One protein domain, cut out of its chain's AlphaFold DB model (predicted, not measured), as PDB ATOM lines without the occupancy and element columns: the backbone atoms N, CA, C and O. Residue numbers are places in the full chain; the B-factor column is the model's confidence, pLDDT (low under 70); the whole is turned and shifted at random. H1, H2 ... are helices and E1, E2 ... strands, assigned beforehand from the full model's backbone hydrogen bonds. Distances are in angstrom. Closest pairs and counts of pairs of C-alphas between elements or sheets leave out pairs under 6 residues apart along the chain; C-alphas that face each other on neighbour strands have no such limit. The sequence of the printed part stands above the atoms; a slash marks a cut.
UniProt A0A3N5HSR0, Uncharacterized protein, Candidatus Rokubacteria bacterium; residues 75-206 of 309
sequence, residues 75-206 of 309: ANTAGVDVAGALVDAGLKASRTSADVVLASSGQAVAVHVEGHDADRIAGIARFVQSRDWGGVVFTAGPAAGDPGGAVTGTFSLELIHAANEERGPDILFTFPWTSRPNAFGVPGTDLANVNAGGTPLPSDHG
ATOM      1  N   ALA A  75     -40.818 -43.277   1.573       98.06
ATOM      2  CA  ALA A  75     -39.991 -43.531   0.397       98.06
ATOM      3  C   ALA A  75     -38.548 -43.050   0.616       98.06
ATOM      4  O   ALA A  75     -38.333 -41.903   1.009       98.06
ATOM      5  N   ASN A  76     -37.551 -43.871   0.287       97.88
ATOM      6  CA  ASN A  76     -36.166 -43.406   0.316       97.88
ATOM      7  C   ASN A  76     -35.870 -42.536  -0.904       97.88
ATOM      8  O   ASN A  76     -36.229 -42.871  -2.032       97.88
ATOM      9  N   THR A  77     -35.178 -41.421  -0.681       96.69
ATOM     10  CA  THR A  77     -34.820 -40.471  -1.746       96.69
ATOM     11  C   THR A  77     -33.355 -40.531  -2.139       96.69
ATOM     12  O   THR A  77     -33.036 -40.298  -3.303       96.69
ATOM     13  N   ALA A  78     -32.468 -40.879  -1.206       96.56
ATOM     14  CA  ALA A  78     -31.065 -41.151  -1.487       96.56
ATOM     15  C   ALA A  78     -30.445 -42.029  -0.394       96.56
ATOM     16  O   ALA A  78     -30.976 -42.142   0.715       96.56
ATOM     17  N   GLY A  79     -29.321 -42.657  -0.741       97.12
ATOM     18  CA  GLY A  79     -28.503 -43.436   0.178       97.12
ATOM     19  C   GLY A  79     -27.386 -42.593   0.795       97.12
ATOM     20  O   GLY A  79     -26.821 -41.725   0.128       97.12
ATOM     21  N   VAL A  80     -27.043 -42.874   2.048       98.06
ATOM     22  CA  VAL A  80     -25.915 -42.283   2.771       98.06
ATOM     23  C   VAL A  80     -24.963 -43.394   3.192       98.06
ATOM     24  O   VAL A  80     -25.350 -44.302   3.914       98.06
ATOM     25  N   ASP A  81     -23.704 -43.316   2.778       97.94
ATOM     26  CA  ASP A  81     -22.668 -44.237   3.246       97.94
ATOM     27  C   ASP A  81     -22.066 -43.737   4.568       97.94
ATOM     28  O   ASP A  81     -21.011 -43.094   4.591       97.94
ATOM     29  N   VAL A  82     -22.767 -43.995   5.677       98.44
ATOM     30  CA  VAL A  82     -22.358 -43.523   7.011       98.44
ATOM     31  C   VAL A  82     -21.009 -44.117   7.411       98.44
ATOM     32  O   VAL A  82     -20.148 -43.403   7.919       98.44
ATOM     33  N   ALA A  83     -20.796 -45.413   7.157       98.38
ATOM     34  CA  ALA A  83     -19.543 -46.081   7.495       98.38
ATOM     35  C   ALA A  83     -18.352 -45.433   6.777       98.38
ATOM     36  O   ALA A  83     -17.322 -45.192   7.402       98.38
ATOM     37  N   GLY A  84     -18.503 -45.127   5.483       98.31
ATOM     38  CA  GLY A  84     -17.502 -44.393   4.713       98.31
ATOM     39  C   GLY A  84     -17.250 -43.002   5.281       98.31
ATOM     40  O   GLY A  84     -16.108 -42.661   5.563       98.31
ATOM     41  N   ALA A  85     -18.317 -42.244   5.549       98.56
ATOM     42  CA  ALA A  85     -18.210 -40.891   6.089       98.56
ATOM     43  C   ALA A  85     -17.476 -40.835   7.444       98.56
ATOM     44  O   ALA A  85     -16.695 -39.915   7.676       98.56
ATOM     45  N   LEU A  86     -17.694 -41.815   8.330       98.75
ATOM     46  CA  LEU A  86     -16.985 -41.904   9.612       98.75
ATOM     47  C   LEU A  86     -15.511 -42.298   9.446       98.75
ATOM     48  O   LEU A  86     -14.670 -41.799  10.193       98.75
ATOM     49  N   VAL A  87     -15.192 -43.164   8.479       98.75
ATOM     50  CA  VAL A  87     -13.803 -43.532   8.161       98.75
ATOM     51  C   VAL A  87     -13.041 -42.333   7.602       98.75
ATOM     52  O   VAL A  87     -11.957 -42.023   8.089       98.75
ATOM     53  N   ASP A  88     -13.631 -41.610   6.651       98.56
ATOM     54  CA  ASP A  88     -13.018 -40.425   6.041       98.56
ATOM     55  C   ASP A  88     -12.769 -39.309   7.072       98.56
ATOM     56  O   ASP A  88     -11.798 -38.560   6.968       98.56
ATOM     57  N   ALA A  89     -13.622 -39.218   8.097       98.50
ATOM     58  CA  ALA A  89     -13.472 -38.286   9.212       98.50
ATOM     59  C   ALA A  89     -12.479 -38.753  10.296       98.50
ATOM     60  O   ALA A  89     -12.249 -38.022  11.259       98.50
ATOM     61  N   GLY A  90     -11.915 -39.961  10.185       98.50
ATOM     62  CA  GLY A  90     -11.031 -40.546  11.201       98.50
ATOM     63  C   GLY A  90     -11.739 -40.949  12.501       98.50
ATOM     64  O   GLY A  90     -11.080 -41.162  13.515       98.50
ATOM     65  N   LEU A  91     -13.073 -41.056  12.487       98.62
ATOM     66  CA  LEU A  91     -13.903 -41.423  13.644       98.62
ATOM     67  C   LEU A  91     -14.163 -42.932  13.742       98.62
ATOM     68  O   LEU A  91     -14.676 -43.406  14.752       98.62
ATOM     69  N   LYS A  92     -13.808 -43.685  12.697       98.50
ATOM     70  CA  LYS A  92     -13.861 -45.147  12.622       98.50
ATOM     71  C   LYS A  92     -12.630 -45.652  11.871       98.50
ATOM     72  O   LYS A  92     -12.325 -45.135  10.802       98.50
ATOM     73  N   ALA A  93     -11.937 -46.671  12.381       98.44
ATOM     74  CA  ALA A  93     -10.664 -47.115  11.797       98.44
ATOM     75  C   ALA A  93     -10.801 -47.712  10.383       98.44
ATOM     76  O   ALA A  93      -9.960 -47.501   9.512       98.44
ATOM     77  N   SER A  94     -11.858 -48.486  10.147       98.06
ATOM     78  CA  SER A  94     -12.217 -49.024   8.830       98.06
ATOM     79  C   SER A  94     -13.678 -49.462   8.826       98.06
ATOM     80  O   SER A  94     -14.268 -49.657   9.887       98.06
ATOM     81  N   ARG A  95     -14.262 -49.686   7.643       95.81
ATOM     82  CA  ARG A  95     -15.670 -50.108   7.487       95.81
ATOM     83  C   ARG A  95     -16.029 -51.359   8.293       95.81
ATOM     84  O   ARG A  95     -17.138 -51.439   8.803       95.81
ATOM     85  N   THR A  96     -15.091 -52.292   8.430       95.62
ATOM     86  CA  THR A  96     -15.284 -53.580   9.113       95.62
ATOM     87  C   THR A  96     -14.685 -53.620  10.518       95.62
ATOM     88  O   THR A  96     -14.740 -54.658  11.168       95.62
ATOM     89  N   SER A  97     -14.068 -52.531  10.979       97.50
ATOM     90  CA  SER A  97     -13.495 -52.459  12.324       97.50
ATOM     91  C   SER A  97     -14.584 -52.538  13.401       97.50
ATOM     92  O   SER A  97     -15.701 -52.067  13.179       97.50
ATOM     93  N   ALA A  98     -14.254 -53.105  14.560       97.62
ATOM     94  CA  ALA A  98     -15.153 -53.199  15.712       97.62
ATOM     95  C   ALA A  98     -15.081 -51.978  16.648       97.62
ATOM     96  O   ALA A  98     -15.914 -51.849  17.535       97.62
ATOM     97  N   ASP A  99     -14.135 -51.061  16.417       98.31
ATOM     98  CA  ASP A  99     -13.938 -49.850  17.230       98.31
ATOM     99  C   ASP A  99     -15.169 -48.921  17.266       98.31
ATOM    100  O   ASP A  99     -15.383 -48.182  18.226       98.31
ATOM    101  N   VAL A 100     -15.979 -48.962  16.203       98.69
ATOM    102  CA  VAL A 100     -17.303 -48.334  16.100       98.69
ATOM    103  C   VAL A 100     -18.208 -49.238  15.266       98.69
ATOM    104  O   VAL A 100     -17.996 -49.373  14.061       98.69
ATOM    105  N   VAL A 101     -19.229 -49.849  15.853       98.44
ATOM    106  CA  VAL A 101     -20.180 -50.719  15.145       98.44
ATOM    107  C   VAL A 101     -21.442 -49.935  14.796       98.44
ATOM    108  O   VAL A 101     -22.009 -49.253  15.644       98.44
ATOM    109  N   LEU A 102     -21.885 -50.043  13.542       98.31
ATOM    110  CA  LEU A 102     -23.139 -49.457  13.069       98.31
ATOM    111  C   LEU A 102     -24.194 -50.557  12.932       98.31
ATOM    112  O   LEU A 102     -24.028 -51.473  12.127       98.31
ATOM    113  N   ALA A 103     -25.285 -50.439  13.681       96.62
ATOM    114  CA  ALA A 103     -26.489 -51.243  13.538       96.62
ATOM    115  C   ALA A 103     -27.572 -50.372  12.890       96.62
ATOM    116  O   ALA A 103     -28.055 -49.412  13.482       96.62
ATOM    117  N   SER A 104     -27.917 -50.658  11.637       94.62
ATOM    118  CA  SER A 104     -28.802 -49.798  10.850       94.62
ATOM    119  C   SER A 104     -30.114 -50.489  10.515       94.62
ATOM    120  O   SER A 104     -30.111 -51.634  10.071       94.62
ATOM    121  N   SER A 105     -31.211 -49.749  10.659       90.50
ATOM    122  CA  SER A 105     -32.535 -50.101  10.138       90.50
ATOM    123  C   SER A 105     -32.822 -49.405   8.802       90.50
ATOM    124  O   SER A 105     -33.969 -49.121   8.497       90.50
ATOM    125  N   GLY A 106     -31.790 -48.989   8.061       94.50
ATOM    126  CA  GLY A 106     -31.947 -48.107   6.906       94.50
ATOM    127  C   GLY A 106     -32.106 -46.648   7.328       94.50
ATOM    128  O   GLY A 106     -31.143 -45.890   7.244       94.50
ATOM    129  N   GLN A 107     -33.274 -46.237   7.827       96.94
ATOM    130  CA  GLN A 107     -33.587 -44.818   8.109       96.94
ATOM    131  C   GLN A 107     -33.233 -44.341   9.529       96.94
ATOM    132  O   GLN A 107     -33.460 -43.182   9.897       96.94
ATOM    133  N   ALA A 108     -32.629 -45.223  10.319       97.88
ATOM    134  CA  ALA A 108     -31.914 -44.882  11.535       97.88
ATOM    135  C   ALA A 108     -30.641 -45.722  11.657       97.88
ATOM    136  O   ALA A 108     -30.491 -46.794  11.050       97.88
ATOM    137  N   VAL A 109     -29.697 -45.204  12.436       98.56
ATOM    138  CA  VAL A 109     -28.431 -45.869  12.730       98.56
ATOM    139  C   VAL A 109     -28.171 -45.793  14.227       98.56
ATOM    140  O   VAL A 109     -27.997 -44.710  14.785       98.56
ATOM    141  N   ALA A 110     -28.136 -46.961  14.856       98.50
ATOM    142  CA  ALA A 110     -27.551 -47.178  16.165       98.50
ATOM    143  C   ALA A 110     -26.030 -47.335  16.013       98.50
ATOM    144  O   ALA A 110     -25.542 -48.042  15.129       98.50
ATOM    145  N   VAL A 111     -25.278 -46.654  16.868       98.69
ATOM    146  CA  VAL A 111     -23.818 -46.655  16.901       98.69
ATOM    147  C   VAL A 111     -23.378 -47.154  18.266       98.69
ATOM    148  O   VAL A 111     -23.796 -46.608  19.287       98.69
ATOM    149  N   HIS A 112     -22.514 -48.163  18.266       98.56
ATOM    150  CA  HIS A 112     -21.866 -48.696  19.460       98.56
ATOM    151  C   HIS A 112     -20.370 -48.413  19.366       98.56
ATOM    152  O   HIS A 112     -19.740 -48.727  18.354       98.56
ATOM    153  N   VAL A 113     -19.809 -47.799  20.394       98.56
ATOM    154  CA  VAL A 113     -18.410 -47.395  20.472       98.56
ATOM    155  C   VAL A 113     -17.682 -48.332  21.424       98.56
ATOM    156  O   VAL A 113     -18.113 -48.548  22.554       98.56
ATOM    157  N   GLU A 114     -16.561 -48.894  20.973       97.81
ATOM    158  CA  GLU A 114     -15.750 -49.779  21.809       97.81
ATOM    159  C   GLU A 114     -15.362 -49.083  23.122       97.81
ATOM    160  O   GLU A 114     -14.865 -47.955  23.130       97.81
ATOM    161  N   GLY A 115     -15.627 -49.754  24.245       96.88
ATOM    162  CA  GLY A 115     -15.333 -49.237  25.581       96.88
ATOM    163  C   GLY A 115     -16.182 -48.040  26.023       96.88
ATOM    164  O   GLY A 115     -15.851 -47.453  27.050       96.88
ATOM    165  N   HIS A 116     -17.243 -47.677  25.288       96.69
ATOM    166  CA  HIS A 116     -18.084 -46.508  25.573       96.69
ATOM    167  C   HIS A 116     -17.271 -45.202  25.702       96.69
ATOM    168  O   HIS A 116     -17.527 -44.369  26.573       96.69
ATOM    169  N   ASP A 117     -16.248 -45.030  24.852       97.94
ATOM    170  CA  ASP A 117     -15.357 -43.864  24.880       97.94
ATOM    171  C   ASP A 117     -16.127 -42.550  24.643       97.94
ATOM    172  O   ASP A 117     -16.623 -42.273  23.545       97.94
ATOM    173  N   ALA A 118     -16.223 -41.727  25.692       97.81
ATOM    174  CA  ALA A 118     -17.055 -40.525  25.703       97.81
ATOM    175  C   ALA A 118     -16.609 -39.461  24.684       97.81
ATOM    176  O   ALA A 118     -17.453 -38.795  24.075       97.81
ATOM    177  N   ASP A 119     -15.300 -39.311  24.458       98.25
ATOM    178  CA  ASP A 119     -14.763 -38.327  23.515       98.25
ATOM    179  C   ASP A 119     -15.087 -38.719  22.071       98.25
ATOM    180  O   ASP A 119     -15.481 -37.875  21.257       98.25
ATOM    181  N   ARG A 120     -14.988 -40.013  21.753       98.62
ATOM    182  CA  ARG A 120     -15.372 -40.567  20.456       98.62
ATOM    183  C   ARG A 120     -16.877 -40.480  20.229       98.62
ATOM    184  O   ARG A 120     -17.284 -40.065  19.143       98.62
ATOM    185  N   ILE A 121     -17.694 -40.777  21.241       98.81
ATOM    186  CA  ILE A 121     -19.156 -40.604  21.187       98.81
ATOM    187  C   ILE A 121     -19.504 -39.143  20.862       98.81
ATOM    188  O   ILE A 121     -20.221 -38.861  19.897       98.81
ATOM    189  N   ALA A 122     -18.929 -38.190  21.600       98.69
ATOM    190  CA  ALA A 122     -19.129 -36.765  21.355       98.69
ATOM    191  C   ALA A 122     -18.592 -36.311  19.984       98.69
ATOM    192  O   ALA A 122     -19.157 -35.415  19.351       98.69
ATOM    193  N   GLY A 123     -17.496 -36.906  19.507       98.75
ATOM    194  CA  GLY A 123     -16.946 -36.679  18.170       98.75
ATOM    195  C   GLY A 123     -17.901 -37.112  17.058       98.75
ATOM    196  O   GLY A 123     -18.189 -36.323  16.157       98.75
ATOM    197  N   ILE A 124     -18.449 -38.327  17.151       98.88
ATOM    198  CA  ILE A 124     -19.398 -38.874  16.171       98.88
ATOM    199  C   ILE A 124     -20.707 -38.082  16.177       98.88
ATOM    200  O   ILE A 124     -21.177 -37.689  15.110       98.88
ATOM    201  N   ALA A 125     -21.269 -37.778  17.350       98.81
ATOM    202  CA  ALA A 125     -22.504 -37.002  17.448       98.81
ATOM    203  C   ALA A 125     -22.360 -35.615  16.793       98.81
ATOM    204  O   ALA A 125     -23.178 -35.242  15.949       98.81
ATOM    205  N   ARG A 126     -21.277 -34.883  17.097       98.75
ATOM    206  CA  ARG A 126     -20.986 -33.578  16.471       98.75
ATOM    207  C   ARG A 126     -20.739 -33.691  14.971       98.75
ATOM    208  O   ARG A 126     -21.167 -32.822  14.213       98.75
ATOM    209  N   PHE A 127     -20.074 -34.758  14.529       98.81
ATOM    210  CA  PHE A 127     -19.889 -35.010  13.107       98.81
ATOM    211  C   PHE A 127     -21.237 -35.164  12.411       98.81
ATOM    212  O   PHE A 127     -21.490 -34.402  11.485       98.81
ATOM    213  N   VAL A 128     -22.129 -36.037  12.890       98.69
ATOM    214  CA  VAL A 128     -23.474 -36.222  12.313       98.69
ATOM    215  C   VAL A 128     -24.260 -34.905  12.294       98.69
ATOM    216  O   VAL A 128     -24.787 -34.534  11.247       98.69
ATOM    217  N   GLN A 129     -24.266 -34.147  13.398       98.69
ATOM    218  CA  GLN A 129     -24.914 -32.827  13.485       98.69
ATOM    219  C   GLN A 129     -24.403 -31.832  12.421       98.69
ATOM    220  O   GLN A 129     -25.164 -30.992  11.937       98.69
ATOM    221  N   SER A 130     -23.126 -31.929  12.031       98.00
ATOM    222  CA  SER A 130     -22.496 -31.058  11.028       98.00
ATOM    223  C   SER A 130     -22.817 -31.420   9.574       98.00
ATOM    224  O   SER A 130     -22.461 -30.666   8.667       98.00
ATOM    225  N   ARG A 131     -23.443 -32.576   9.314       98.12
ATOM    226  CA  ARG A 131     -23.733 -33.046   7.953       98.12
ATOM    227  C   ARG A 131     -25.155 -32.705   7.553       98.12
ATOM    228  O   ARG A 131     -26.080 -32.868   8.343       98.12
ATOM    229  N   ASP A 132     -25.354 -32.343   6.290       96.69
ATOM    230  CA  ASP A 132     -26.696 -32.102   5.741       96.69
ATOM    231  C   ASP A 132     -27.555 -33.370   5.724       96.69
ATOM    232  O   ASP A 132     -28.774 -33.296   5.822       96.69
ATOM    233  N   TRP A 133     -26.917 -34.541   5.637       97.25
ATOM    234  CA  TRP A 133     -27.600 -35.827   5.738       97.25
ATOM    235  C   TRP A 133     -27.904 -36.239   7.181       97.25
ATOM    236  O   TRP A 133     -28.659 -37.182   7.376       97.25
ATOM    237  N   GLY A 134     -27.327 -35.586   8.195       97.75
ATOM    238  CA  GLY A 134     -27.619 -35.897   9.593       97.75
ATOM    239  C   GLY A 134     -29.002 -35.379   9.971       97.75
ATOM    240  O   GLY A 134     -29.303 -34.212   9.721       97.75
ATOM    241  N   GLY A 135     -29.849 -36.237  10.538       97.44
ATOM    242  CA  GLY A 135     -31.152 -35.882  11.099       97.44
ATOM    243  C   GLY A 135     -31.048 -35.566  12.587       97.44
ATOM    244  O   GLY A 135     -30.182 -34.795  12.997       97.44
ATOM    245  N   VAL A 136     -31.948 -36.131  13.394       98.56
ATOM    246  CA  VAL A 136     -31.952 -35.928  14.849       98.56
ATOM    247  C   VAL A 136     -31.033 -36.945  15.521       98.56
ATOM    248  O   VAL A 136     -31.052 -38.117  15.158       98.56
ATOM    249  N   VAL A 137     -30.232 -36.490  16.488       98.81
ATOM    250  CA  VAL A 137     -29.220 -37.298  17.187       98.81
ATOM    251  C   VAL A 137     -29.604 -37.493  18.654       98.81
ATOM    252  O   VAL A 137     -30.020 -36.547  19.325       98.81
ATOM    253  N   PHE A 138     -29.417 -38.712  19.148       98.69
ATOM    254  CA  PHE A 138     -29.747 -39.160  20.493       98.69
ATOM    255  C   PHE A 138     -28.521 -39.786  21.162       98.69
ATOM    256  O   PHE A 138     -27.787 -40.527  20.513       98.69
ATOM    257  N   THR A 139     -28.310 -39.509  22.448       98.56
ATOM    258  CA  THR A 139     -27.267 -40.133  23.290       98.56
ATOM    259  C   THR A 139     -27.842 -40.473  24.668       98.56
ATOM    260  O   THR A 139     -28.999 -40.153  24.944       98.56
ATOM    261  N   ALA A 140     -27.088 -41.139  25.546       95.38
ATOM    262  CA  ALA A 140     -27.526 -41.357  26.929       95.38
ATOM    263  C   ALA A 140     -27.903 -40.027  27.614       95.38
ATOM    264  O   ALA A 140     -27.258 -39.011  27.369       95.38
ATOM    265  N   GLY A 141     -28.948 -40.008  28.444       90.31
ATOM    266  CA  GLY A 141     -29.319 -38.812  29.212       90.31
ATOM    267  C   GLY A 141     -28.359 -38.569  30.389       90.31
ATOM    268  O   GLY A 141     -27.809 -39.532  30.923       90.31
ATOM    269  N   PRO A 142     -28.151 -37.313  30.829       86.75
ATOM    270  CA  PRO A 142     -27.324 -37.012  32.002       86.75
ATOM    271  C   PRO A 142     -27.991 -37.431  33.323       86.75
ATOM    272  O   PRO A 142     -27.306 -37.647  34.322       86.75
ATOM    273  N   ALA A 143     -29.322 -37.531  33.336       87.44
ATOM    274  CA  ALA A 143     -30.133 -37.987  34.456       87.44
ATOM    275  C   ALA A 143     -31.448 -38.589  33.941       87.44
ATOM    276  O   ALA A 143     -31.890 -38.269  32.834       87.44
ATOM    277  N   ALA A 144     -32.082 -39.428  34.763       86.12
ATOM    278  CA  ALA A 144     -33.368 -40.035  34.438       86.12
ATOM    279  C   ALA A 144     -34.441 -38.965  34.176       86.12
ATOM    280  O   ALA A 144     -34.602 -38.025  34.961       86.12
ATOM    281  N   GLY A 145     -35.176 -39.114  33.077       87.06
ATOM    282  CA  GLY A 145     -36.245 -38.205  32.669       87.06
ATOM    283  C   GLY A 145     -35.793 -36.894  32.012       87.06
ATOM    284  O   GLY A 145     -36.657 -36.108  31.611       87.06
ATOM    285  N   ASP A 146     -34.488 -36.640  31.860       92.12
ATOM    286  CA  ASP A 146     -33.997 -35.477  31.110       92.12
ATOM    287  C   ASP A 146     -34.255 -35.676  29.601       92.12
ATOM    288  O   ASP A 146     -33.885 -36.717  29.044       92.12
ATOM    289  N   PRO A 147     -34.900 -34.725  28.898       95.75
ATOM    290  CA  PRO A 147     -35.075 -34.818  27.451       95.75
ATOM    291  C   PRO A 147     -33.765 -34.641  26.664       95.75
ATOM    292  O   PRO A 147     -33.701 -35.060  25.508       95.75
ATOM    293  N   GLY A 148     -32.739 -34.007  27.235       97.81
ATOM    294  CA  GLY A 148     -31.435 -33.785  26.612       97.81
ATOM    295  C   GLY A 148     -30.501 -34.986  26.744       97.81
ATOM    296  O   GLY A 148     -30.514 -35.696  27.745       97.81
ATOM    297  N   GLY A 149     -29.676 -35.220  25.725       97.69
ATOM    298  CA  GLY A 149     -28.608 -36.220  25.791       97.69
ATOM    299  C   GLY A 149     -27.316 -35.658  26.396       97.69
ATOM    300  O   GLY A 149     -27.162 -34.449  26.569       97.69
ATOM    301  N   ALA A 150     -26.362 -36.540  26.686       96.38
ATOM    302  CA  ALA A 150     -25.068 -36.225  27.287       96.38
ATOM    303  C   ALA A 150     -24.184 -35.351  26.384       96.38
ATOM    304  O   ALA A 150     -23.304 -34.641  26.869       96.38
ATOM    305  N   VAL A 151     -24.422 -35.374  25.070       98.00
ATOM    306  CA  VAL A 151     -23.743 -34.500  24.108       98.00
ATOM    307  C   VAL A 151     -24.647 -33.316  23.762       98.00
ATOM    308  O   VAL A 151     -25.810 -33.492  23.397       98.00
ATOM    309  N   THR A 152     -24.106 -32.096  23.820       98.00
ATOM    310  CA  THR A 152     -24.816 -30.872  23.412       98.00
ATOM    311  C   THR A 152     -25.433 -31.023  22.014       98.00
ATOM    312  O   THR A 152     -24.804 -31.556  21.098       98.00
ATOM    313  N   GLY A 153     -26.676 -30.567  21.837       98.06
ATOM    314  CA  GLY A 153     -27.413 -30.729  20.580       98.06
ATOM    315  C   GLY A 153     -28.024 -32.119  20.370       98.06
ATOM    316  O   GLY A 153     -28.491 -32.405  19.270       98.06
ATOM    317  N   THR A 154     -28.016 -33.007  21.366       98.69
ATOM    318  CA  THR A 154     -28.678 -34.323  21.286       98.69
ATOM    319  C   THR A 154     -29.868 -34.412  22.242       98.69
ATOM    320  O   THR A 154     -29.964 -33.639  23.198       98.69
ATOM    321  N   PHE A 155     -30.788 -35.339  21.971       98.75
ATOM    322  CA  PHE A 155     -31.842 -35.746  22.907       98.75
ATOM    323  C   PHE A 155     -31.449 -37.036  23.642       98.75
ATOM    324  O   PHE A 155     -30.549 -37.748  23.198       98.75
ATOM    325  N   SER A 156     -32.104 -37.352  24.758       98.19
ATOM    326  CA  SER A 156     -31.825 -38.597  25.474       98.19
ATOM    327  C   SER A 156     -32.415 -39.811  24.748       98.19
ATOM    328  O   SER A 156     -33.503 -39.752  24.174       98.19
ATOM    329  N   LEU A 157     -31.717 -40.946  24.796       98.00
ATOM    330  CA  LEU A 157     -32.255 -42.235  24.344       98.00
ATOM    331  C   LEU A 157     -33.485 -42.651  25.166       98.00
ATOM    332  O   LEU A 157     -34.404 -43.265  24.630       98.00
ATOM    333  N   GLU A 158     -33.542 -42.279  26.447       96.19
ATOM    334  CA  GLU A 158     -34.694 -42.533  27.321       96.19
ATOM    335  C   GLU A 158     -35.954 -41.801  26.835       96.19
ATOM    336  O   GLU A 158     -37.054 -42.358  26.887       96.19
ATOM    337  N   LEU A 159     -35.808 -40.579  26.304       96.88
ATOM    338  CA  LEU A 159     -36.930 -39.803  25.777       96.88
ATOM    339  C   LEU A 159     -37.720 -40.593  24.729       96.88
ATOM    340  O   LEU A 159     -38.945 -40.496  24.713       96.88
ATOM    341  N   ILE A 160     -37.025 -41.385  23.907       95.50
ATOM    342  CA  ILE A 160     -37.594 -42.214  22.835       95.50
ATOM    343  C   ILE A 160     -37.689 -43.703  23.189       95.50
ATOM    344  O   ILE A 160     -37.883 -44.522  22.295       95.50
ATOM    345  N   HIS A 161     -37.553 -44.059  24.471       94.62
ATOM    346  CA  HIS A 161     -37.624 -45.444  24.963       94.62
ATOM    347  C   HIS A 161     -36.556 -46.382  24.364       94.62
ATOM    348  O   HIS A 161     -36.755 -47.589  24.282       94.62
ATOM    349  N   ALA A 162     -35.411 -45.831  23.947       95.31
ATOM    350  CA  ALA A 162     -34.294 -46.573  23.355       95.31
ATOM    351  C   ALA A 162     -33.129 -46.818  24.334       95.31
ATOM    352  O   ALA A 162     -32.133 -47.444  23.966       95.31
ATOM    353  N   ALA A 163     -33.217 -46.310  25.566       94.31
ATOM    354  CA  ALA A 163     -32.217 -46.569  26.596       94.31
ATOM    355  C   ALA A 163     -32.294 -48.033  27.057       94.31
ATOM    356  O   ALA A 163     -33.356 -48.520  27.438       94.31
ATOM    357  N   ASN A 164     -31.161 -48.732  27.033       93.75
ATOM    358  CA  ASN A 164     -31.044 -50.102  27.519       93.75
ATOM    359  C   ASN A 164     -29.617 -50.335  28.032       93.75
ATOM    360  O   ASN A 164     -28.663 -50.045  27.317       93.75
ATOM    361  N   GLU A 165     -29.470 -50.849  29.254       90.38
ATOM    362  CA  GLU A 165     -28.160 -50.972  29.913       90.38
ATOM    363  C   GLU A 165     -27.230 -52.000  29.250       90.38
ATOM    364  O   GLU A 165     -26.018 -51.817  29.253       90.38
ATOM    365  N   GLU A 166     -27.776 -53.078  28.678       92.75
ATOM    366  CA  GLU A 166     -26.981 -54.173  28.101       92.75
ATOM    367  C   GLU A 166     -26.740 -53.985  26.596       92.75
ATOM    368  O   GLU A 166     -25.668 -54.299  26.084       92.75
ATOM    369  N   ARG A 167     -27.760 -53.521  25.865       93.62
ATOM    370  CA  ARG A 167     -27.801 -53.524  24.391       93.62
ATOM    371  C   ARG A 167     -28.113 -52.162  23.785       93.62
ATOM    372  O   ARG A 167     -28.300 -52.068  22.572       93.62
ATOM    373  N   GLY A 168     -28.212 -51.122  24.609       94.31
ATOM    374  CA  GLY A 168     -28.460 -49.766  24.139       94.31
ATOM    375  C   GLY A 168     -27.315 -49.267  23.256       94.31
ATOM    376  O   GLY A 168     -26.157 -49.633  23.475       94.31
ATOM    377  N   PRO A 169     -27.609 -48.451  22.233       97.50
ATOM    378  CA  PRO A 169     -26.564 -47.766  21.492       97.50
ATOM    379  C   PRO A 169     -25.966 -46.627  22.320       97.50
ATOM    380  O   PRO A 169     -26.636 -46.049  23.173       97.50
ATOM    381  N   ASP A 170     -24.737 -46.231  22.004       98.44
ATOM    382  CA  ASP A 170     -24.152 -44.996  22.535       98.44
ATOM    383  C   ASP A 170     -24.730 -43.762  21.836       98.44
ATOM    384  O   ASP A 170     -24.906 -42.696  22.434       98.44
ATOM    385  N   ILE A 171     -25.030 -43.917  20.542       98.81
ATOM    386  CA  ILE A 171     -25.652 -42.894  19.705       98.81
ATOM    387  C   ILE A 171     -26.725 -43.557  18.854       98.81
ATOM    388  O   ILE A 171     -26.465 -44.554  18.188       98.81
ATOM    389  N   LEU A 172     -27.911 -42.968  18.802       98.75
ATOM    390  CA  LEU A 172     -28.894 -43.260  17.764       98.75
ATOM    391  C   LEU A 172     -29.098 -41.990  16.956       98.75
ATOM    392  O   LEU A 172     -29.182 -40.906  17.523       98.75
ATOM    393  N   PHE A 173     -29.173 -42.081  15.636       98.75
ATOM    394  CA  PHE A 173     -29.587 -40.935  14.837       98.75
ATOM    395  C   PHE A 173     -30.476 -41.337  13.670       98.75
ATOM    396  O   PHE A 173     -30.419 -42.464  13.177       98.75
ATOM    397  N   THR A 174     -31.294 -40.387  13.236       98.00
ATOM    398  CA  THR A 174     -32.150 -40.492  12.050       98.00
ATOM    399  C   THR A 174     -31.613 -39.634  10.911       98.00
ATOM    400  O   THR A 174     -30.623 -38.913  11.071       98.00
ATOM    401  N   PHE A 175     -32.284 -39.671   9.764       98.12
ATOM    402  CA  PHE A 175     -32.009 -38.799   8.627       98.12
ATOM    403  C   PHE A 175     -33.085 -37.703   8.466       98.12
ATOM    404  O   PHE A 175     -34.143 -37.754   9.104       98.12
ATOM    405  N   PRO A 176     -32.820 -36.651   7.667       96.88
ATOM    406  CA  PRO A 176     -33.827 -35.671   7.294       96.88
ATOM    407  C   PRO A 176     -34.948 -36.295   6.465       96.88
ATOM    408  O   PRO A 176     -34.707 -36.922   5.431       96.88
ATOM    409  N   TRP A 177     -36.184 -36.000   6.855       97.56
ATOM    410  CA  TRP A 177     -37.381 -36.428   6.145       97.56
ATOM    411  C   TRP A 177     -38.213 -35.242   5.654       97.56
ATOM    412  O   TRP A 177     -38.083 -34.110   6.124       97.56
ATOM    413  N   THR A 178     -39.111 -35.500   4.703       97.62
ATOM    414  CA  THR A 178     -40.120 -34.529   4.250       97.62
ATOM    415  C   THR A 178     -41.484 -35.192   4.105       97.62
ATOM    416  O   THR A 178     -41.569 -36.407   3.961       97.62
ATOM    417  N   SER A 179     -42.561 -34.406   4.077       97.81
ATOM    418  CA  SER A 179     -43.912 -34.906   3.767       97.81
ATOM    419  C   SER A 179     -44.229 -34.924   2.270       97.81
ATOM    420  O   SER A 179     -45.397 -35.012   1.892       97.81
ATOM    421  N   ARG A 180     -43.219 -34.801   1.394       97.94
ATOM    422  CA  ARG A 180     -43.446 -34.856  -0.054       97.94
ATOM    423  C   ARG A 180     -44.040 -36.219  -0.434       97.94
ATOM    424  O   ARG A 180     -43.610 -37.231   0.117       97.94
ATOM    425  N   PRO A 181     -45.018 -36.258  -1.350       97.88
ATOM    426  CA  PRO A 181     -45.546 -37.516  -1.843       97.88
ATOM    427  C   PRO A 181     -44.540 -38.209  -2.765       97.88
ATOM    428  O   PRO A 181     -43.831 -37.559  -3.535       97.88
ATOM    429  N   ASN A 182     -44.513 -39.537  -2.709       96.75
ATOM    430  CA  ASN A 182     -43.796 -40.366  -3.671       96.75
ATOM    431  C   ASN A 182     -44.560 -40.473  -5.010       96.75
ATOM    432  O   ASN A 182     -45.648 -39.916  -5.178       96.75
ATOM    433  N   ALA A 183     -44.022 -41.239  -5.965       96.31
ATOM    434  CA  ALA A 183     -44.630 -41.444  -7.286       96.31
ATOM    435  C   ALA A 183     -46.035 -42.092  -7.258       96.31
ATOM    436  O   ALA A 183     -46.740 -42.071  -8.265       96.31
ATOM    437  N   PHE A 184     -46.458 -42.651  -6.121       97.44
ATOM    438  CA  PHE A 184     -47.766 -43.277  -5.916       97.44
ATOM    439  C   PHE A 184     -48.724 -42.423  -5.066       97.44
ATOM    440  O   PHE A 184     -49.831 -42.873  -4.749       97.44
ATOM    441  N   GLY A 185     -48.317 -41.201  -4.706       97.25
ATOM    442  CA  GLY A 185     -49.110 -40.264  -3.911       97.25
ATOM    443  C   GLY A 185     -49.074 -40.513  -2.400       97.25
ATOM    444  O   GLY A 185     -49.832 -39.870  -1.680       97.25
ATOM    445  N   VAL A 186     -48.225 -41.422  -1.907       97.19
ATOM    446  CA  VAL A 186     -48.063 -41.652  -0.462       97.19
ATOM    447  C   VAL A 186     -47.106 -40.601   0.109       97.19
ATOM    448  O   VAL A 186     -46.001 -40.470  -0.424       97.19
ATOM    449  N   PRO A 187     -47.504 -39.834   1.141       97.81
ATOM    450  CA  PRO A 187     -46.644 -38.835   1.761       97.81
ATOM    451  C   PRO A 187     -45.518 -39.485   2.563       97.81
ATOM    452  O   PRO A 187     -45.706 -40.528   3.182       97.81
ATOM    453  N   GLY A 188     -44.368 -38.815   2.588       97.75
ATOM    454  CA  GLY A 188     -43.241 -39.210   3.418       97.75
ATOM    455  C   GLY A 188     -42.045 -39.652   2.593       97.75
ATOM    456  O   GLY A 188     -42.092 -40.641   1.862       97.75
ATOM    457  N   THR A 189     -40.949 -38.919   2.746       97.69
ATOM    458  CA  THR A 189     -39.653 -39.263   2.168       97.69
ATOM    459  C   THR A 189     -38.570 -39.207   3.221       97.69
ATOM    460  O   THR A 189     -38.603 -38.279   4.025       97.69
ATOM    461  N   ASP A 190     -37.574 -40.071   3.121       97.31
ATOM    462  CA  ASP A 190     -36.411 -40.095   4.010       97.31
ATOM    463  C   ASP A 190     -35.107 -40.321   3.230       97.31
ATOM    464  O   ASP A 190     -35.128 -40.596   2.019       97.31
ATOM    465  N   LEU A 191     -33.972 -40.194   3.917       97.44
ATOM    466  CA  LEU A 191     -32.723 -40.815   3.470       97.44
ATOM    467  C   LEU A 191     -32.547 -42.147   4.201       97.44
ATOM    468  O   LEU A 191     -33.100 -42.355   5.277       97.44
ATOM    469  N   ALA A 192     -31.735 -43.030   3.633       97.44
ATOM    470  CA  ALA A 192     -31.373 -44.282   4.282       97.44
ATOM    471  C   ALA A 192     -29.866 -44.503   4.242       97.44
ATOM    472  O   ALA A 192     -29.188 -44.149   3.277       97.44
ATOM    473  N   ASN A 193     -29.340 -45.135   5.280       97.88
ATOM    474  CA  ASN A 193     -27.992 -45.659   5.290       97.88
ATOM    475  C   ASN A 193     -27.847 -46.784   4.253       97.88
ATOM    476  O   ASN A 193     -28.703 -47.660   4.138       97.88
ATOM    477  N   VAL A 194     -26.740 -46.779   3.516       97.12
ATOM    478  CA  VAL A 194     -26.396 -47.807   2.527       97.12
ATOM    479  C   VAL A 194     -24.927 -48.189   2.649       97.12
ATOM    480  O   VAL A 194     -24.097 -47.421   3.129       97.12
ATOM    481  N   ASN A 195     -24.581 -49.374   2.153       93.25
ATOM    482  CA  ASN A 195     -23.180 -49.730   1.935       93.25
ATOM    483  C   ASN A 195     -22.573 -48.896   0.792       93.25
ATOM    484  O   ASN A 195     -23.297 -48.338  -0.031       93.25
ATOM    485  N   ALA A 196     -21.239 -48.850   0.707       91.50
ATOM    486  CA  ALA A 196     -20.521 -48.127  -0.345       91.50
ATOM    487  C   ALA A 196     -21.032 -48.478  -1.751       91.50
ATOM    488  O   ALA A 196     -21.023 -49.644  -2.147       91.50
ATOM    489  N   GLY A 197     -21.469 -47.464  -2.505       86.69
ATOM    490  CA  GLY A 197     -22.029 -47.641  -3.852       86.69
ATOM    491  C   GLY A 197     -23.393 -48.345  -3.894       86.69
ATOM    492  O   GLY A 197     -23.882 -48.662  -4.976       86.69
ATOM    493  N   GLY A 198     -24.006 -48.596  -2.737       91.19
ATOM    494  CA  GLY A 198     -25.329 -49.190  -2.614       91.19
ATOM    495  C   GLY A 198     -26.435 -48.226  -3.035       91.19
ATOM    496  O   GLY A 198     -26.334 -47.012  -2.878       91.19
ATOM    497  N   THR A 199     -27.519 -48.790  -3.558       93.50
ATOM    498  CA  THR A 199     -28.768 -48.063  -3.816       93.50
ATOM    499  C   THR A 199     -29.728 -48.345  -2.662       93.50
ATOM    500  O   THR A 199     -29.851 -49.513  -2.284       93.50
ATOM    501  N   PRO A 200     -30.395 -47.332  -2.079       94.94
ATOM    502  CA  PRO A 200     -31.373 -47.583  -1.029       94.94
ATOM    503  C   PRO A 200     -32.562 -48.379  -1.583       94.94
ATOM    504  O   PRO A 200     -32.907 -48.262  -2.763       94.94
ATOM    505  N   LEU A 201     -33.218 -49.158  -0.724       96.06
ATOM    506  CA  LEU A 201     -34.515 -49.752  -1.054       96.06
ATOM    507  C   LEU A 201     -35.517 -48.644  -1.419       96.06
ATOM    508  O   LEU A 201     -35.439 -47.570  -0.824       96.06
ATOM    509  N   PRO A 202     -36.470 -48.860  -2.344       96.88
ATOM    510  CA  PRO A 202     -37.476 -47.854  -2.697       96.88
ATOM    511  C   PRO A 202     -38.241 -47.246  -1.515       96.88
ATOM    512  O   PRO A 202     -38.654 -46.084  -1.561       96.88
ATOM    513  N   SER A 203     -38.491 -48.019  -0.464       97.12
ATOM    514  CA  SER A 203     -39.149 -47.550   0.755       97.12
ATOM    515  C   SER A 203     -38.631 -48.317   1.961       97.12
ATOM    516  O   SER A 203     -38.109 -49.423   1.821       97.12
ATOM    517  N   ASP A 204     -38.730 -47.696   3.126       96.31
ATOM    518  CA  ASP A 204     -38.124 -48.198   4.354       96.31
ATOM    519  C   ASP A 204     -38.807 -47.571   5.581       96.31
ATOM    520  O   ASP A 204     -39.755 -46.778   5.446       96.31
ATOM    521  N   HIS A 205     -38.347 -47.965   6.764       96.06
ATOM    522  CA  HIS A 205     -38.862 -47.509   8.045       96.06
ATOM    523  C   HIS A 205     -37.748 -47.364   9.105       96.06
ATOM    524  O   HIS A 205     -36.555 -47.493   8.831       96.06
ATOM    525  N   GLY A 206     -38.136 -47.056  10.347       93.25
ATOM    526  CA  GLY A 206     -37.227 -46.877  11.488       93.25
ATOM    527  C   GLY A 206     -36.794 -45.430  11.743       93.25
ATOM    528  O   GLY A 206     -36.077 -45.163  12.704       93.25
TER     529      GLY A 206
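AT A GLANCE: This is residues 75 to 206 of the 309 residues of an uncharacterized protein of Candidatus Rokubacteria bacterium (UniProt A0A3N5HSR0). A twisted four-stranded sheet, E2 E3 E5 E4, has H2 packed over one of its faces and the short H1 packed by E2, while a smaller sheet, E1 E7 E6, reaches away from one end of its strands. At the other end the long loop of residues 140 to 170 joins E4 to E5. The printed part has 132 residues, with two named helices and seven named strands in the order E1 H1 E2 E3 H2 E4 E5 E6 E7; the class is mixed, with under half of the residues in named elements. The larger sheet is antiparallel and the smaller one mixed. The whole is compact, with a radius of gyration of the C-alphas of 14.8 A and spans of 44 by 35 by 26 A.

IN THESE COORDINATES: E1, residues 75 to 80, begins at C-alpha 75 (-39.991, -43.531, 0.397). H1 is residues 82 to 88, E2 residues 100 to 104, and E3 residues 108 to 113, 16.4 A long. H2, residues 118 to 129, also 16.4 A, begins at C-alpha 118 (-17.055, -40.525, 25.703). E4 is residues 137 to 139, E5 residues 171 to 174 and E6 residues 178 to 181. E7, residues 187 to 193, spans 20.2 A and ends at C-alpha 193 (-27.992, -45.659, 5.290).

HOW THE PARTS SIT: In the larger sheet, E2 and E3 form a hairpin, with N 101 and O 112 2.8 A apart. E3 and E5 are antiparallel, with N 111 and O 171 2.7 A apart. E4 and E5 form a hairpin, with N 138 and O 172 2.7 A apart. H2 is on this sheet at a height over the sheet of 8.2 A, over E5 and along the strands, at 2 degrees to E5 on the local plane; the closest C-alphas of the two, of Ile 121 and Ile 171, are 7.0 A apart. E3, H2 and E4 form a split strand-helix-strand unit, two strands running the same way with E5 between them, and its crossover is right-handed. H1 and H2 are close but not clearly touching, the C-alphas of Leu 86 and Ile 124 being 7.6 A apart. In the smaller sheet, E7 pairs with E6 over residues 187 to 189, N 178 and O 189 being 2.9 A apart, and with E1, parallel, over residues 189 to 193, N 77 and O 190 being 2.8 A apart. In H1 and H2 every O i to N i+4 pair is within hydrogen-bond range.

THE WHOLE: The two C-alphas farthest apart, of Gly 115 and Gly 185, are 45.7 A apart. The links H1 to E2 and E4 to E5 are long. The printed part has no cut, and no printed residue is under 70 in pLDDT.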